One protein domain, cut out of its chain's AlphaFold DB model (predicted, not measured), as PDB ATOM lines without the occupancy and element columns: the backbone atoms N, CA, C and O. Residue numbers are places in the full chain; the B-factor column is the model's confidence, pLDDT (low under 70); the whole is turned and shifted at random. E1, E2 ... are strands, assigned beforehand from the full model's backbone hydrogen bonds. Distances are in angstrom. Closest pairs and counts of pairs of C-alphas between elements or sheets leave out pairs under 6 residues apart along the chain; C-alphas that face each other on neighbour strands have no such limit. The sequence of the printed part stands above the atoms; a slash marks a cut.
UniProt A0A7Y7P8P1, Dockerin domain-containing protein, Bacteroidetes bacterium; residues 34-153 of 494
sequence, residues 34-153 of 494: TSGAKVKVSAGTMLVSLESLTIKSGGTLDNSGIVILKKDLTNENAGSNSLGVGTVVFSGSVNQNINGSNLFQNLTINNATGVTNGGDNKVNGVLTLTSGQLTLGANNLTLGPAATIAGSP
ATOM      1  N   THR A  34      13.038  18.274 -34.751       95.12
ATOM      2  CA  THR A  34      13.009  16.821 -34.947       95.12
ATOM      3  C   THR A  34      13.826  16.379 -36.164       95.12
ATOM      4  O   THR A  34      14.212  17.182 -37.013       95.12
ATOM      5  N   SER A  35      14.104  15.076 -36.251       94.38
ATOM      6  CA  SER A  35      14.843  14.495 -37.375       94.38
ATOM      7  C   SER A  35      14.171  14.810 -38.717       94.38
ATOM      8  O   SER A  35      12.957  14.658 -38.857       94.38
ATOM      9  N   GLY A  36      14.947  15.284 -39.695       91.81
ATOM     10  CA  GLY A  36      14.453  15.703 -41.008       91.81
ATOM     11  C   GLY A  36      13.743  17.062 -41.024       91.81
ATOM     12  O   GLY A  36      13.464  17.581 -42.106       91.81
ATOM     13  N   ALA A  37      13.467  17.666 -39.863       94.38
ATOM     14  CA  ALA A  37      12.883  18.997 -39.788       94.38
ATOM     15  C   ALA A  37      13.949  20.082 -39.981       94.38
ATOM     16  O   ALA A  37      15.097  19.959 -39.547       94.38
ATOM     17  N   LYS A  38      13.534  21.187 -40.604       93.81
ATOM     18  CA  LYS A  38      14.357  22.380 -40.789       93.81
ATOM     19  C   LYS A  38      13.653  23.594 -40.200       93.81
ATOM     20  O   LYS A  38      12.552  23.931 -40.632       93.81
ATOM     21  N   VAL A  39      14.314  24.288 -39.278       94.50
ATOM     22  CA  VAL A  39      13.899  25.621 -38.823       94.50
ATOM     23  C   VAL A  39      14.769  26.655 -39.516       94.50
ATOM     24  O   VAL A  39      15.993  26.601 -39.425       94.50
ATOM     25  N   LYS A  40      14.140  27.600 -40.216       95.12
ATOM     26  CA  LYS A  40      14.824  28.719 -40.866       95.12
ATOM     27  C   LYS A  40      14.549  30.007 -40.096       95.12
ATOM     28  O   LYS A  40      13.391  30.360 -39.898       95.12
ATOM     29  N   VAL A  41      15.604  30.726 -39.730       95.25
ATOM     30  CA  VAL A  41      15.517  32.094 -39.197       95.25
ATOM     31  C   VAL A  41      16.075  33.018 -40.270       95.25
ATOM     32  O   VAL A  41      17.248  32.933 -40.608       95.25
ATOM     33  N   SER A  42      15.232  33.844 -40.879       96.75
ATOM     34  CA  SER A  42      15.646  34.703 -41.994       96.75
ATOM     35  C   SER A  42      16.502  35.883 -41.526       96.75
ATOM     36  O   SER A  42      16.474  36.281 -40.364       96.75
ATOM     37  N   ALA A  43      17.258  36.477 -42.448       96.06
ATOM     38  CA  ALA A  43      17.979  37.712 -42.164       96.06
ATOM     39  C   ALA A  43      17.016  38.815 -41.691       96.06
ATOM     40  O   ALA A  43      15.901  38.938 -42.198       96.06
ATOM     41  N   GLY A  44      17.448  39.595 -40.698       93.56
ATOM     42  CA  GLY A  44      16.640  40.652 -40.085       93.56
ATOM     43  C   GLY A  44      15.564  40.170 -39.104       93.56
ATOM     44  O   GLY A  44      14.870  41.006 -38.534       93.56
ATOM     45  N   THR A  45      15.420  38.858 -38.870       95.50
ATOM     46  CA  THR A  45      14.477  38.325 -37.876       95.50
ATOM     47  C   THR A  45      15.183  37.801 -36.628       95.50
ATOM     48  O   THR A  45      16.384  37.519 -36.627       95.50
ATOM     49  N   MET A  46      14.411  37.671 -35.550       95.31
ATOM     50  CA  MET A  46      14.870  37.162 -34.264       95.31
ATOM     51  C   MET A  46      13.976  36.010 -33.802       95.31
ATOM     52  O   MET A  46      12.753  36.135 -33.803       95.31
ATOM     53  N   LEU A  47      14.594  34.906 -33.387       94.12
ATOM     54  CA  LEU A  47      13.956  33.798 -32.683       94.12
ATOM     55  C   LEU A  47      14.435  33.807 -31.231       94.12
ATOM     56  O   LEU A  47      15.637  33.872 -30.988       94.12
ATOM     57  N   VAL A  48      13.516  33.713 -30.271       95.31
ATOM     58  CA  VAL A  48      13.850  33.603 -28.844       95.31
ATOM     59  C   VAL A  48      13.364  32.256 -28.319       95.31
ATOM     60  O   VAL A  48      12.169  31.976 -28.351       95.31
ATOM     61  N   SER A  49      14.295  31.442 -27.825       94.25
ATOM     62  CA  SER A  49      14.040  30.181 -27.126       94.25
ATOM     63  C   SER A  49      14.043  30.458 -25.627       94.25
ATOM     64  O   SER A  49      15.098  30.742 -25.049       94.25
ATOM     65  N   LEU A  50      12.860  30.450 -25.008       93.25
ATOM     66  CA  LEU A  50      12.716  30.652 -23.559       93.25
ATOM     67  C   LEU A  50      13.118  29.401 -22.763       93.25
ATOM     68  O   LEU A  50      13.574  29.511 -21.628       93.25
ATOM     69  N   GLU A  51      12.992  28.235 -23.391       93.94
ATOM     70  CA  GLU A  51      13.457  26.939 -22.900       93.94
ATOM     71  C   GLU A  51      14.666  26.461 -23.714       93.94
ATOM     72  O   GLU A  51      15.159  27.180 -24.593       93.94
ATOM     73  N   SER A  52      15.178  25.269 -23.406       94.81
ATOM     74  CA  SER A  52      16.301  24.687 -24.143       94.81
ATOM     75  C   SER A  52      15.930  24.448 -25.610       94.81
ATOM     76  O   SER A  52      14.811  24.023 -25.925       94.81
ATOM     77  N   LEU A  53      16.880  24.720 -26.507       97.00
ATOM     78  CA  LEU A  53      16.777  24.403 -27.928       97.00
ATOM     79  C   LEU A  53      17.494  23.079 -28.193       97.00
ATOM     80  O   LEU A  53      18.718  22.999 -28.104       97.00
ATOM     81  N   THR A  54      16.735  22.056 -28.568       96.88
ATOM     82  CA  THR A  54      17.256  20.726 -28.891       96.88
ATOM     83  C   THR A  54      17.144  20.463 -30.387       96.88
ATOM     84  O   THR A  54      16.052  20.428 -30.952       96.88
ATOM     85  N   ILE A  55      18.276  20.227 -31.040       96.69
ATOM     86  CA  ILE A  55      18.374  19.778 -32.427       96.69
ATOM     87  C   ILE A  55      18.609  18.270 -32.392       96.69
ATOM     88  O   ILE A  55      19.710  17.812 -32.084       96.69
ATOM     89  N   LYS A  56      17.563  17.494 -32.685       96.44
ATOM     90  CA  LYS A  56      17.664  16.035 -32.785       96.44
ATOM     91  C   LYS A  56      18.530  15.647 -33.979       96.44
ATOM     92  O   LYS A  56      18.630  16.398 -34.948       96.44
ATOM     93  N   SER A  57      19.118  14.453 -33.933       95.56
ATOM     94  CA  SER A  57      19.905  13.915 -35.049       95.56
ATOM     95  C   SER A  57      19.114  13.955 -36.368       95.56
ATOM     96  O   SER A  57      17.970  13.495 -36.443       95.56
ATOM     97  N   GLY A  58      19.701  14.555 -37.405       92.94
ATOM     98  CA  GLY A  58      19.078  14.819 -38.704       92.94
ATOM     99  C   GLY A  58      18.202  16.079 -38.764       92.94
ATOM    100  O   GLY A  58      17.690  16.405 -39.833       92.94
ATOM    101  N   GLY A  59      17.997  16.784 -37.650       94.94
ATOM    102  CA  GLY A  59      17.348  18.095 -37.602       94.94
ATOM    103  C   GLY A  59      18.318  19.215 -37.987       94.94
ATOM    104  O   GLY A  59      19.522  19.117 -37.752       94.94
ATOM    105  N   THR A  60      17.808  20.289 -38.592       94.69
ATOM    106  CA  THR A  60      18.625  21.413 -39.086       94.69
ATOM    107  C   THR A  60      18.106  22.762 -38.594       94.69
ATOM    108  O   THR A  60      16.937  23.099 -38.793       94.69
ATOM    109  N   LEU A  61      19.001  23.577 -38.031       96.12
ATOM    110  CA  LEU A  61      18.792  25.011 -37.834       96.12
ATOM    111  C   LEU A  61      19.537  25.782 -38.932       96.12
ATOM    112  O   LEU A  61      20.750  25.672 -39.055       96.12
ATOM    113  N   ASP A  62      18.809  26.567 -39.719       96.12
ATOM    114  CA  ASP A  62      19.346  27.456 -40.754       96.12
ATOM    115  C   ASP A  62      19.102  28.907 -40.341       96.12
ATOM    116  O   ASP A  62      18.105  29.536 -40.711       96.12
ATOM    117  N   ASN A  63      19.980  29.408 -39.474       97.81
ATOM    118  CA  ASN A  63      19.915  30.768 -38.970       97.81
ATOM    119  C   ASN A  63      20.650  31.732 -39.900       97.81
ATOM    120  O   ASN A  63      21.850  31.619 -40.090       97.81
ATOM    121  N   SER A  64      19.954  32.729 -40.430       98.00
ATOM    122  CA  SER A  64      20.510  33.911 -41.103       98.00
ATOM    123  C   SER A  64      20.212  35.212 -40.341       98.00
ATOM    124  O   SER A  64      20.638  36.279 -40.773       98.00
ATOM    125  N   GLY A  65      19.468  35.136 -39.233       97.69
ATOM    126  CA  GLY A  65      19.107  36.255 -38.364       97.69
ATOM    127  C   GLY A  65      19.766  36.134 -36.990       97.69
ATOM    128  O   GLY A  65      20.975  35.909 -36.884       97.69
ATOM    129  N   ILE A  66      18.969  36.289 -35.931       98.19
ATOM    130  CA  ILE A  66      19.413  36.170 -34.536       98.19
ATOM    131  C   ILE A  66      18.612  35.075 -33.828       98.19
ATOM    132  O   ILE A  66      17.384  35.089 -33.843       98.19
ATOM    133  N   VAL A  67      19.299  34.153 -33.157       98.44
ATOM    134  CA  VAL A  67      18.699  33.164 -32.251       98.44
ATOM    135  C   VAL A  67      19.160  33.477 -30.835       98.44
ATOM    136  O   VAL A  67      20.349  33.391 -30.541       98.44
ATOM    137  N   ILE A  68      18.232  33.842 -29.957       98.25
ATOM    138  CA  ILE A  68      18.493  34.104 -28.541       98.25
ATOM    139  C   ILE A  68      18.058  32.894 -27.727       98.25
ATOM    140  O   ILE A  68      16.893  32.505 -27.758       98.25
ATOM    141  N   LEU A  69      18.980  32.340 -26.952       98.44
ATOM    142  CA  LEU A  69      18.749  31.217 -26.058       98.44
ATOM    143  C   LEU A  69      18.743  31.705 -24.612       98.44
ATOM    144  O   LEU A  69      19.685  32.374 -24.165       98.44
ATOM    145  N   LYS A  70      17.678  31.366 -23.880       96.81
ATOM    146  CA  LYS A  70      17.564  31.601 -22.432       96.81
ATOM    147  C   LYS A  70      17.980  30.396 -21.587       96.81
ATOM    148  O   LYS A  70      18.294  30.585 -20.416       96.81
ATOM    149  N   LYS A  71      18.042  29.204 -22.188       97.19
ATOM    150  CA  LYS A  71      18.591  27.969 -21.603       97.19
ATOM    151  C   LYS A  71      19.566  27.296 -22.579       97.19
ATOM    152  O   LYS A  71      20.204  27.995 -23.365       97.19
ATOM    153  N   ASP A  72      19.719  25.983 -22.513       98.25
ATOM    154  CA  ASP A  72      20.788  25.262 -23.200       98.25
ATOM    155  C   ASP A  72      20.556  25.139 -24.710       98.25
ATOM    156  O   ASP A  72      19.427  25.197 -25.204       98.25
ATOM    157  N   LEU A  73      21.651  24.919 -25.437       98.06
ATOM    158  CA  LEU A  73      21.631  24.362 -26.784       98.06
ATOM    159  C   LEU A  73      22.078  22.905 -26.706       98.06
ATOM    160  O   LEU A  73      23.179  22.629 -26.234       98.06
ATOM    161  N   THR A  74      21.281  21.991 -27.248       97.50
ATOM    162  CA  THR A  74      21.671  20.587 -27.394       97.50
ATOM    163  C   THR A  74      21.601  20.173 -28.848       97.50
ATOM    164  O   THR A  74      20.522  20.124 -29.430       97.50
ATOM    165  N   ASN A  75      22.751  19.863 -29.444       96.38
ATOM    166  CA  ASN A  75      22.833  19.362 -30.810       96.38
ATOM    167  C   ASN A  75      23.252  17.888 -30.815       96.38
ATOM    168  O   ASN A  75      24.401  17.556 -30.538       96.38
ATOM    169  N   GLU A  76      22.309  17.006 -31.136       96.69
ATOM    170  CA  GLU A  76      22.491  15.550 -31.114       96.69
ATOM    171  C   GLU A  76      23.000  14.985 -32.450       96.69
ATOM    172  O   GLU A  76      23.039  13.770 -32.646       96.69
ATOM    173  N   ASN A  77      23.364  15.840 -33.407       94.31
ATOM    174  CA  ASN A  77      23.972  15.366 -34.640       94.31
ATOM    175  C   ASN A  77      25.395  14.830 -34.388       94.31
ATOM    176  O   ASN A  77      26.177  15.416 -33.646       94.31
ATOM    177  N   ALA A  78      25.764  13.747 -35.080       85.62
ATOM    178  CA  ALA A  78      27.016  13.013 -34.856       85.62
ATOM    179  C   ALA A  78      28.313  13.763 -35.247       85.62
ATOM    180  O   ALA A  78      29.407  13.259 -35.007       85.62
ATOM    181  N   GLY A  79      28.222  14.949 -35.858       84.75
ATOM    182  CA  GLY A  79      29.372  15.735 -36.314       84.75
ATOM    183  C   GLY A  79      29.129  17.240 -36.222       84.75
ATOM    184  O   GLY A  79      28.033  17.679 -35.878       84.75
ATOM    185  N   SER A  80      30.158  18.036 -36.534       83.00
ATOM    186  CA  SER A  80      30.046  19.501 -36.537       83.00
ATOM    187  C   SER A  80      29.011  19.954 -37.567       83.00
ATOM    188  O   SER A  80      29.194  19.739 -38.765       83.00
ATOM    189  N   ASN A  81      27.924  20.568 -37.096       86.56
ATOM    190  CA  ASN A  81      26.839  21.041 -37.953       86.56
ATOM    191  C   ASN A  81      26.737  22.560 -37.947       86.56
ATOM    192  O   ASN A  81      26.705  23.186 -36.887       86.56
ATOM    193  N   SER A  82      26.663  23.140 -39.148       92.94
ATOM    194  CA  SER A  82      26.393  24.567 -39.317       92.94
ATOM    195  C   SER A  82      25.023  24.902 -38.749       92.94
ATOM    196  O   SER A  82      24.033  24.269 -39.110       92.94
ATOM    197  N   LEU A  83      24.971  25.924 -37.897       96.69
ATOM    198  CA  LEU A  83      23.714  26.508 -37.429       96.69
ATOM    199  C   LEU A  83      23.231  27.644 -38.345       96.69
ATOM    200  O   LEU A  83      22.272  28.333 -38.008       96.69
ATOM    201  N   GLY A  84      23.893  27.853 -39.487       96.94
ATOM    202  CA  GLY A  84      23.651  28.950 -40.422       96.94
ATOM    203  C   GLY A  84      24.629  30.121 -40.258       96.94
ATOM    204  O   GLY A  84      25.566  30.074 -39.461       96.94
ATOM    205  N   VAL A  85      24.419  31.172 -41.054       97.62
ATOM    206  CA  VAL A  85      25.285  32.364 -41.150       97.62
ATOM    207  C   VAL A  85      24.962  33.477 -40.137       97.62
ATOM    208  O   VAL A  85      25.656  34.490 -40.076       97.62
ATOM    209  N   GLY A  86      23.895  33.314 -39.357       98.38
ATOM    210  CA  GLY A  86      23.402  34.284 -38.385       98.38
ATOM    211  C   GLY A  86      24.162  34.277 -37.057       98.38
ATOM    212  O   GLY A  86      25.255  33.722 -36.928       98.38
ATOM    213  N   THR A  87      23.559  34.911 -36.052       98.81
ATOM    214  CA  THR A  87      24.104  34.995 -34.689       98.81
ATOM    215  C   THR A  87      23.317  34.119 -33.729       98.81
ATOM    216  O   THR A  87      22.087  34.172 -33.718       98.81
ATOM    217  N   VAL A  88      24.017  33.349 -32.896       98.81
ATOM    218  CA  VAL A  88      23.442  32.677 -31.722       98.81
ATOM    219  C   VAL A  88      23.879  33.422 -30.461       98.81
ATOM    220  O   VAL A  88      25.059  33.727 -30.302       98.81
ATOM    221  N   VAL A  89      22.936  33.737 -29.574       98.81
ATOM    222  CA  VAL A  89      23.152  34.538 -28.362       98.81
ATOM    223  C   VAL A  89      22.730  33.742 -27.133       98.81
ATOM    224  O   VAL A  89      21.554  33.417 -26.985       98.81
ATOM    225  N   PHE A  90      23.657  33.501 -26.211       98.81
ATOM    226  CA  PHE A  90      23.359  32.950 -24.889       98.81
ATOM    227  C   PHE A  90      23.137  34.107 -23.908       98.81
ATOM    228  O   PHE A  90      24.044  34.910 -23.693       98.81
ATOM    229  N   SER A  91      21.915  34.248 -23.382       98.38
ATOM    230  CA  SER A  91      21.520  35.357 -22.490       98.38
ATOM    231  C   SER A  91      20.513  34.949 -21.409       98.38
ATOM    232  O   SER A  91      19.542  35.664 -21.127       98.38
ATOM    233  N   GLY A  92      20.698  33.745 -20.873       97.69
ATOM    234  CA  GLY A  92      19.941  33.225 -19.739       97.69
ATOM    235  C   GLY A  92      20.277  33.921 -18.418       97.69
ATOM    236  O   GLY A  92      21.102  34.830 -18.361       97.69
ATOM    237  N   SER A  93      19.612  33.476 -17.353       96.19
ATOM    238  CA  SER A  93      19.846  33.909 -15.964       96.19
ATOM    239  C   SER A  93      20.426  32.800 -15.076       96.19
ATOM    240  O   SER A  93      20.546  32.976 -13.868       96.19
ATOM    241  N   VAL A  94      20.715  31.642 -15.667       96.75
ATOM    242  CA  VAL A  94      21.364  30.475 -15.056       96.75
ATOM    243  C   VAL A  94      22.478  30.014 -15.987       96.75
ATOM    244  O   VAL A  94      22.438  30.359 -17.173       96.75
ATOM    245  N   ASN A  95      23.450  29.245 -15.488       97.88
ATOM    246  CA  ASN A  95      24.523  28.728 -16.335       97.88
ATOM    247  C   ASN A  95      23.929  27.950 -17.520       97.88
ATOM    248  O   ASN A  95      23.097  27.068 -17.310       97.88
ATOM    249  N   GLN A  96      24.345  28.288 -18.742       98.69
ATOM    250  CA  GLN A  96      23.865  27.632 -19.963       98.69
ATOM    251  C   GLN A  96      24.919  26.685 -20.522       98.69
ATOM    252  O   GLN A  96      26.112  26.952 -20.421       98.69
ATOM    253  N   ASN A  97      24.487  25.631 -21.200       98.50
ATOM    254  CA  ASN A  97      25.374  24.666 -21.836       98.50
ATOM    255  C   ASN A  97      25.261  24.714 -23.367       98.50
ATOM    256  O   ASN A  97      24.170  24.828 -23.931       98.50
ATOM    257  N   ILE A  98      26.408  24.592 -24.043       98.25
ATOM    258  CA  ILE A  98      26.515  24.377 -25.492       98.25
ATOM    259  C   ILE A  98      26.880  22.911 -25.736       98.25
ATOM    260  O   ILE A  98      28.059  22.566 -25.807       98.25
ATOM    261  N   ASN A  99      25.885  22.034 -25.839       97.38
ATOM    262  CA  ASN A  99      26.108  20.598 -25.983       97.38
ATOM    263  C   ASN A  99      26.209  20.174 -27.456       97.38
ATOM    264  O   ASN A  99      25.516  20.700 -28.336       97.38
ATOM    265  N   GLY A 100      27.046  19.165 -27.699       95.25
ATOM    266  CA  GLY A 100      27.305  18.620 -29.030       95.25
ATOM    267  C   GLY A 100      28.292  19.449 -29.852       95.25
ATOM    268  O   GLY A 100      28.924  20.380 -29.354       95.25
ATOM    269  N   SER A 101      28.422  19.090 -31.129       94.19
ATOM    270  CA  SER A 101      29.384  19.694 -32.056       94.19
ATOM    271  C   SER A 101      28.696  20.704 -32.971       94.19
ATOM    272  O   SER A 101      28.028  20.343 -33.942       94.19
ATOM    273  N   ASN A 102      28.877  21.992 -32.693       97.31
ATOM    274  CA  ASN A 102      28.236  23.077 -33.430       97.31
ATOM    275  C   ASN A 102      29.257  23.882 -34.236       97.31
ATOM    276  O   ASN A 102      30.386  24.113 -33.802       97.31
ATOM    277  N   LEU A 103      28.831  24.345 -35.407       97.94
ATOM    278  CA  LEU A 103      29.530  25.347 -36.196       97.94
ATOM    279  C   LEU A 103      28.689  26.626 -36.212       97.94
ATOM    280  O   LEU A 103      27.683  26.730 -36.916       97.94
ATOM    281  N   PHE A 104      29.122  27.601 -35.424       98.56
ATOM    282  CA  PHE A 104      28.558  28.939 -35.382       98.56
ATOM    283  C   PHE A 104      29.217  29.815 -36.446       98.56
ATOM    284  O   PHE A 104      30.446  29.847 -36.572       98.56
ATOM    285  N   GLN A 105      28.421  30.597 -37.173       98.44
ATOM    286  CA  GLN A 105      28.983  31.730 -37.900       98.44
ATOM    287  C   GLN A 105      29.297  32.873 -36.937       98.44
ATOM    288  O   GLN A 105      30.426  33.346 -36.934       98.44
ATOM    289  N   ASN A 106      28.347  33.267 -36.085       98.75
ATOM    290  CA  ASN A 106      28.576  34.242 -35.019       98.75
ATOM    291  C   ASN A 106      27.991  33.732 -33.696       98.75
ATOM    292  O   ASN A 106      26.880  33.195 -33.664       98.75
ATOM    293  N   LEU A 107      28.732  33.916 -32.606       98.88
ATOM    294  CA  LEU A 107      28.362  33.482 -31.260       98.88
ATOM    295  C   LEU A 107      28.509  34.655 -30.291       98.88
ATOM    296  O   LEU A 107      29.543  35.311 -30.264       98.88
ATOM    297  N   THR A 108      27.485  34.922 -29.487       98.88
ATOM    298  CA  THR A 108      27.524  35.940 -28.432       98.88
ATOM    299  C   THR A 108      27.298  35.302 -27.070       98.88
ATOM    300  O   THR A 108      26.285  34.634 -26.852       98.88
ATOM    301  N   ILE A 109      28.220  35.565 -26.146       98.81
ATOM    302  CA  ILE A 109      28.116  35.212 -24.732       98.81
ATOM    303  C   ILE A 109      27.695  36.468 -23.965       98.81
ATOM    304  O   ILE A 109      28.443  37.446 -23.873       98.81
ATOM    305  N   ASN A 110      26.459  36.461 -23.473       98.56
ATOM    306  CA  ASN A 110      25.845  37.567 -22.744       98.56
ATOM    307  C   ASN A 110      25.014  37.049 -21.559       98.56
ATOM    308  O   ASN A 110      23.845  37.401 -21.389       98.56
ATOM    309  N   ASN A 111      25.613  36.164 -20.770       98.50
ATOM    310  CA  ASN A 111      25.016  35.566 -19.587       98.50
ATOM    311  C   ASN A 111      25.989  35.668 -18.409       98.50
ATOM    312  O   ASN A 111      26.908  34.864 -18.303       98.50
ATOM    313  N   ALA A 112      25.739  36.597 -17.484       97.56
ATOM    314  CA  ALA A 112      26.595  36.850 -16.322       97.56
ATOM    315  C   ALA A 112      26.849  35.617 -15.430       97.56
ATOM    316  O   ALA A 112      27.856  35.577 -14.730       97.56
ATOM    317  N   THR A 113      25.963  34.614 -15.456       98.00
ATOM    318  CA  THR A 113      26.144  33.361 -14.699       98.00
ATOM    319  C   THR A 113      27.063  32.348 -15.384       98.00
ATOM    320  O   THR A 113      27.475  31.385 -14.745       98.00
ATOM    321  N   GLY A 114      27.421  32.586 -16.647       98.25
ATOM    322  CA  GLY A 114      28.355  31.769 -17.410       98.25
ATOM    323  C   GLY A 114      27.702  30.879 -18.466       98.25
ATOM    324  O   GLY A 114      26.485  30.673 -18.516       98.25
ATOM    325  N   VAL A 115      28.559  30.380 -19.354       98.81
ATOM    326  CA  VAL A 115      28.228  29.398 -20.385       98.81
ATOM    327  C   VAL A 115      29.296  28.305 -20.385       98.81
ATOM    328  O   VAL A 115      30.489  28.600 -20.416       98.81
ATOM    329  N   THR A 116      28.889  27.040 -20.394       98.50
ATOM    330  CA  THR A 116      29.786  25.882 -20.469       98.50
ATOM    331  C   THR A 116      29.815  25.317 -21.886       98.50
ATOM    332  O   THR A 116      28.779  25.015 -22.482       98.50
ATOM    333  N   ASN A 117      31.014  25.119 -22.426       98.19
ATOM    334  CA  ASN A 117      31.244  24.452 -23.700       98.19
ATOM    335  C   ASN A 117      31.176  22.922 -23.520       98.19
ATOM    336  O   ASN A 117      32.140  22.276 -23.107       98.19
ATOM    337  N   GLY A 118      30.021  22.335 -23.822       96.81
ATOM    338  CA  GLY A 118      29.735  20.906 -23.658       96.81
ATOM    339  C   GLY A 118      30.160  20.012 -24.832       96.81
ATOM    340  O   GLY A 118      29.836  18.828 -24.825       96.81
ATOM    341  N   GLY A 119      30.860  20.541 -25.841       95.75
ATOM    342  CA  GLY A 119      31.383  19.777 -26.980       95.75
ATOM    343  C   GLY A 119      32.418  20.556 -27.794       95.75
ATOM    344  O   GLY A 119      32.664  21.736 -27.530       95.75
ATOM    345  N   ASP A 120      33.050  19.902 -28.771       96.69
ATOM    346  CA  ASP A 120      34.014  20.552 -29.666       96.69
ATOM    347  C   ASP A 120      33.287  21.488 -30.647       96.69
ATOM    348  O   ASP A 120      32.767  21.079 -31.691       96.69
ATOM    349  N   ASN A 121      33.244  22.775 -30.304       98.00
ATOM    350  CA  ASN A 121      32.496  23.792 -31.035       98.00
ATOM    351  C   ASN A 121      33.416  24.670 -31.892       98.00
ATOM    352  O   ASN A 121      34.602  24.849 -31.607       98.00
ATOM    353  N   LYS A 122      32.863  25.239 -32.967       98.31
ATOM    354  CA  LYS A 122      33.588  26.103 -33.905       98.31
ATOM    355  C   LYS A 122      32.876  27.433 -34.118       98.31
ATOM    356  O   LYS A 122      31.657  27.453 -34.243       98.31
ATOM    357  N   VAL A 123      33.634  28.523 -34.234       98.75
ATOM    358  CA  VAL A 123      33.134  29.857 -34.616       98.75
ATOM    359  C   VAL A 123      33.927  30.354 -35.822       98.75
ATOM    360  O   VAL A 123      35.143  30.513 -35.737       98.75
ATOM    361  N   ASN A 124      33.265  30.596 -36.956       97.94
ATOM    362  CA  ASN A 124      33.937  31.038 -38.189       97.94
ATOM    363  C   ASN A 124      33.982  32.562 -38.375       97.94
ATOM    364  O   ASN A 124      34.811  33.047 -39.142       97.94
ATOM    365  N   GLY A 125      33.086  33.297 -37.722       98.38
ATOM    366  CA  GLY A 125      32.977  34.755 -37.774       98.38
ATOM    367  C   GLY A 125      33.260  35.352 -36.404       98.38
ATOM    368  O   GLY A 125      34.347  35.178 -35.865       98.38
ATOM    369  N   VAL A 126      32.307  36.070 -35.825       98.81
ATOM    370  CA  VAL A 126      32.568  36.827 -34.595       98.81
ATOM    371  C   VAL A 126      32.196  36.018 -33.353       98.81
ATOM    372  O   VAL A 126      31.066  35.538 -33.237       98.81
ATOM    373  N   LEU A 127      33.131  35.900 -32.406       98.88
ATOM    374  CA  LEU A 127      32.836  35.556 -31.016       98.88
ATOM    375  C   LEU A 127      32.763  36.849 -30.196       98.88
ATOM    376  O   LEU A 127      33.776  37.510 -29.970       98.88
ATOM    377  N   THR A 128      31.570  37.200 -29.729       98.88
ATOM    378  CA  THR A 128      31.336  38.388 -28.903       98.88
ATOM    379  C   THR A 128      31.258  37.994 -27.432       98.88
ATOM    380  O   THR A 128      30.394  37.203 -27.048       98.88
ATOM    381  N   LEU A 129      32.133  38.564 -26.603       98.75
ATOM    382  CA  LEU A 129      32.140  38.380 -25.149       98.75
ATOM    383  C   LEU A 129      31.649  39.668 -24.479       98.75
ATOM    384  O   LEU A 129      32.388  40.648 -24.371       98.75
ATOM    385  N   THR A 130      30.385  39.673 -24.058       96.94
ATOM    386  CA  THR A 130      29.733  40.859 -23.478       96.94
ATOM    387  C   THR A 130      29.587  40.740 -21.967       96.94
ATOM    388  O   THR A 130      29.879  41.684 -21.242       96.94
ATOM    389  N   SER A 131      29.119  39.587 -21.493       96.44
ATOM    390  CA  SER A 131      28.877  39.321 -20.075       96.44
ATOM    391  C   SER A 131      28.877  37.817 -19.839       96.44
ATOM    392  O   SER A 131      28.241  37.080 -20.595       96.44
ATOM    393  N   GLY A 132      29.582  37.363 -18.806       97.38
ATOM    394  CA  GLY A 132      29.750  35.949 -18.499       97.38
ATOM    395  C   GLY A 132      31.036  35.338 -19.026       97.38
ATOM    396  O   GLY A 132      31.593  35.754 -20.041       97.38
ATOM    397  N   GLN A 133      31.468  34.286 -18.345       98.38
ATOM    398  CA  GLN A 133      32.604  33.471 -18.754       98.38
ATOM    399  C   GLN A 133      32.147  32.309 -19.643       98.38
ATOM    400  O   GLN A 133      31.092  31.721 -19.403       98.38
ATOM    401  N   LEU A 134      32.955  31.961 -20.647       98.75
ATOM    402  CA  LEU A 134      32.796  30.752 -21.454       98.75
ATOM    403  C   LEU A 134      33.794  29.685 -20.989       98.75
ATOM    404  O   LEU A 134      34.974  29.743 -21.335       98.75
ATOM    405  N   THR A 135      33.327  28.712 -20.213       98.50
ATOM    406  CA  THR A 135      34.162  27.660 -19.616       98.50
ATOM    407  C   THR A 135      34.299  26.471 -20.556       98.50
ATOM    408  O   THR A 135      33.293  25.905 -20.983       98.50
ATOM    409  N   LEU A 136      35.532  26.063 -20.870       98.44
ATOM    410  CA  LEU A 136      35.776  25.014 -21.868       98.44
ATOM    411  C   LEU A 136      35.701  23.580 -21.324       98.44
ATOM    412  O   LEU A 136      35.347  22.657 -22.060       98.44
ATOM    413  N   GLY A 137      36.017  23.379 -20.043       95.69
ATOM    414  CA  GLY A 137      36.083  22.042 -19.452       95.69
ATOM    415  C   GLY A 137      37.054  21.141 -20.223       95.69
ATOM    416  O   GLY A 137      38.228  21.474 -20.370       95.69
ATOM    417  N   ALA A 138      36.565  20.004 -20.719       96.62
ATOM    418  CA  ALA A 138      37.368  19.052 -21.489       96.62
ATOM    419  C   ALA A 138      37.346  19.282 -23.011       96.62
ATOM    420  O   ALA A 138      38.073  18.608 -23.737       96.62
ATOM    421  N   ASN A 139      36.512  20.206 -23.493       97.81
ATOM    422  CA  ASN A 139      36.211  20.364 -24.911       97.81
ATOM    423  C   ASN A 139      36.899  21.590 -25.504       97.81
ATOM    424  O   ASN A 139      37.125  22.586 -24.820       97.81
ATOM    425  N   ASN A 140      37.158  21.565 -26.805       98.25
ATOM    426  CA  ASN A 140      37.811  22.668 -27.492       98.25
ATOM    427  C   ASN A 140      36.791  23.644 -28.079       98.25
ATOM    428  O   ASN A 140      35.716  23.263 -28.546       98.25
ATOM    429  N   LEU A 141      37.176  24.914 -28.136       98.69
ATOM    430  CA  LEU A 141      36.514  25.912 -28.970       98.69
ATOM    431  C   LEU A 141      37.486  26.305 -30.077       98.69
ATOM    432  O   LEU A 141      38.599  26.721 -29.785       98.69
ATOM    433  N   THR A 142      37.101  26.172 -31.344       98.62
ATOM    434  CA  THR A 142      37.978  26.514 -32.477       98.62
ATOM    435  C   THR A 142      37.462  27.721 -33.244       98.62
ATOM    436  O   THR A 142      36.353  27.720 -33.773       98.62
ATOM    437  N   LEU A 143      38.302  28.739 -33.360       98.88
ATOM    438  CA  LEU A 143      38.073  29.938 -34.145       98.88
ATOM    439  C   LEU A 143      38.664  29.756 -35.546       98.88
ATOM    440  O   LEU A 143      39.856  29.475 -35.700       98.88
ATOM    441  N   GLY A 144      37.830  29.924 -36.571       98.19
ATOM    442  CA  GLY A 144      38.245  29.847 -37.971       98.19
ATOM    443  C   GLY A 144      39.248  30.945 -38.367       98.19
ATOM    444  O   GLY A 144      39.490  31.888 -37.610       98.19
ATOM    445  N   PRO A 145      39.841  30.880 -39.572       97.38
ATOM    446  CA  PRO A 145      40.851  31.844 -40.019       97.38
ATOM    447  C   PRO A 145      40.348  33.295 -40.045       97.38
ATOM    448  O   PRO A 145      41.076  34.183 -39.611       97.38
ATOM    449  N   ALA A 146      39.092  33.519 -40.437       96.69
ATOM    450  CA  ALA A 146      38.457  34.839 -40.460       96.69
ATOM    451  C   ALA A 146      37.800  35.246 -39.126       96.69
ATOM    452  O   ALA A 146      37.225  36.329 -39.032       96.69
ATOM    453  N   ALA A 147      37.846  34.379 -38.110       98.44
ATOM    454  CA  ALA A 147      37.140  34.630 -36.869       98.44
ATOM    455  C   ALA A 147      37.809  35.732 -36.037       98.44
ATOM    456  O   ALA A 147      39.038  35.800 -35.952       98.44
ATOM    457  N   THR A 148      36.993  36.568 -35.400       98.50
ATOM    458  CA  THR A 148      37.432  37.709 -34.583       98.50
ATOM    459  C   THR A 148      36.779  37.684 -33.205       98.50
ATOM    460  O   THR A 148      35.751  37.035 -33.000       98.50
ATOM    461  N   ILE A 149      37.395  38.388 -32.256       98.62
ATOM    462  CA  ILE A 149      36.842  38.625 -30.922       98.62
ATOM    463  C   ILE A 149      36.229  40.022 -30.893       98.62
ATOM    464  O   ILE A 149      36.871  40.986 -31.306       98.62
ATOM    465  N   ALA A 150      35.006  40.129 -30.384       98.56
ATOM    466  CA  ALA A 150      34.323  41.395 -30.144       98.56
ATOM    467  C   ALA A 150      33.863  41.514 -28.681       98.56
ATOM    468  O   ALA A 150      33.921  40.554 -27.908       98.56
ATOM    469  N   GLY A 151      33.370  42.700 -28.317       97.19
ATOM    470  CA  GLY A 151      32.984  43.043 -26.949       97.19
ATOM    471  C   GLY A 151      34.130  43.691 -26.174       97.19
ATOM    472  O   GLY A 151      35.024  44.301 -26.761       97.19
ATOM    473  N   SER A 152      34.095  43.564 -24.850       96.12
ATOM    474  CA  SER A 152      35.130  44.092 -23.953       96.12
ATOM    475  C   SER A 152      35.582  42.978 -23.017       96.12
ATOM    476  O   SER A 152      35.030  42.844 -21.921       96.12
ATOM    477  N   PRO A 153      36.519  42.124 -23.464       98.31
ATOM    478  CA  PRO A 153      36.989  41.025 -22.646       98.31
ATOM    479  C   PRO A 153      37.592  41.485 -21.317       98.31
ATOM    480  O   PRO A 153      38.324  42.470 -21.258       98.31
TER     481      PRO A 153
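What this domain is: This is residues 34 to 153 of the 494 residues of the protein "Dockerin domain-containing protein" of Bacteroidetes bacterium (UniProt A0A7Y7P8P1). The chain is wound in stacked turns, a solenoid of short strands with three walls, roughly triangular when seen along its longest axis. One wall is the twisted sheet of E2, E5, E7, E10, E13 and E15; the second is the sheet of E3, E6, E8 and E11; the third holds the pair E1 and E4 toward one end and E9, E12 and E14 toward the other. The printed part has 120 residues, with fifteen named strands, E1 to E15 in order along the chain, and no named helix; the class is all strand, though 58 residues, under half, are in named elements. Neighbour strands are parallel, in the orders just named. The whole is compact, with a radius of gyration of the C-alphas of 12.9 A, and spans 38 by 33 by 32 A.

Where its parts are: E1, residues 38 to 41, begins at C-alpha 38 (14.357, 22.380, -40.789). E2 is residues 46 to 49, E3 53 to 55, E4 60 to 63, E5 66 to 69, E6 73 to 75, E7 87 to 90, E8 96 to 99 and E9 102 to 104. E10, residues 106 to 110, is 13.0 A long. E11 is residues 115 to 118 and E12 121 to 123. E13, residues 126 to 131, measures 15.2 A from C-alpha 126 (32.568, 36.827, -34.595) to C-alpha 131. E14 is residues 141 to 143. E15, residues 148 to 151, is 10.3 A long and ends at C-alpha 151 (32.984, 43.043, -26.949).

How they stand to each other: In the sheet of six, E2 and E15 are the edge strands. E2 and E5 are parallel at 14 degrees, with N 47 and O 66 at 2.8 A, within hydrogen-bond range. E7 and E10 are parallel at 23 degrees, with N 108 and O 88 at 2.8 A. In the sheet of four, E3 and E6 are parallel at 6 degrees, with N 74 and O 53 at 2.9 A. E1 and E4 are parallel at 9 degrees, with N 62 and O 39 at 2.8 A. E9 and E12 are parallel at 12 degrees, with N 104 and O 122 at 2.8 A. E9 runs on into E10 across a break of 1 residue, at 94 degrees. Residues 81 to 82 pair with residues 102 to 103 of E9, parallel. E1 and E15 are apart.

The domain as a whole: The two C-alphas farthest apart, those of Gly 36 and Ser 152, are 39.0 A apart. The printed part has no cut. The link from E6 to E7, 11 residues, is long. The mean pLDDT of the printed part is 96.7, and no printed residue is under 70.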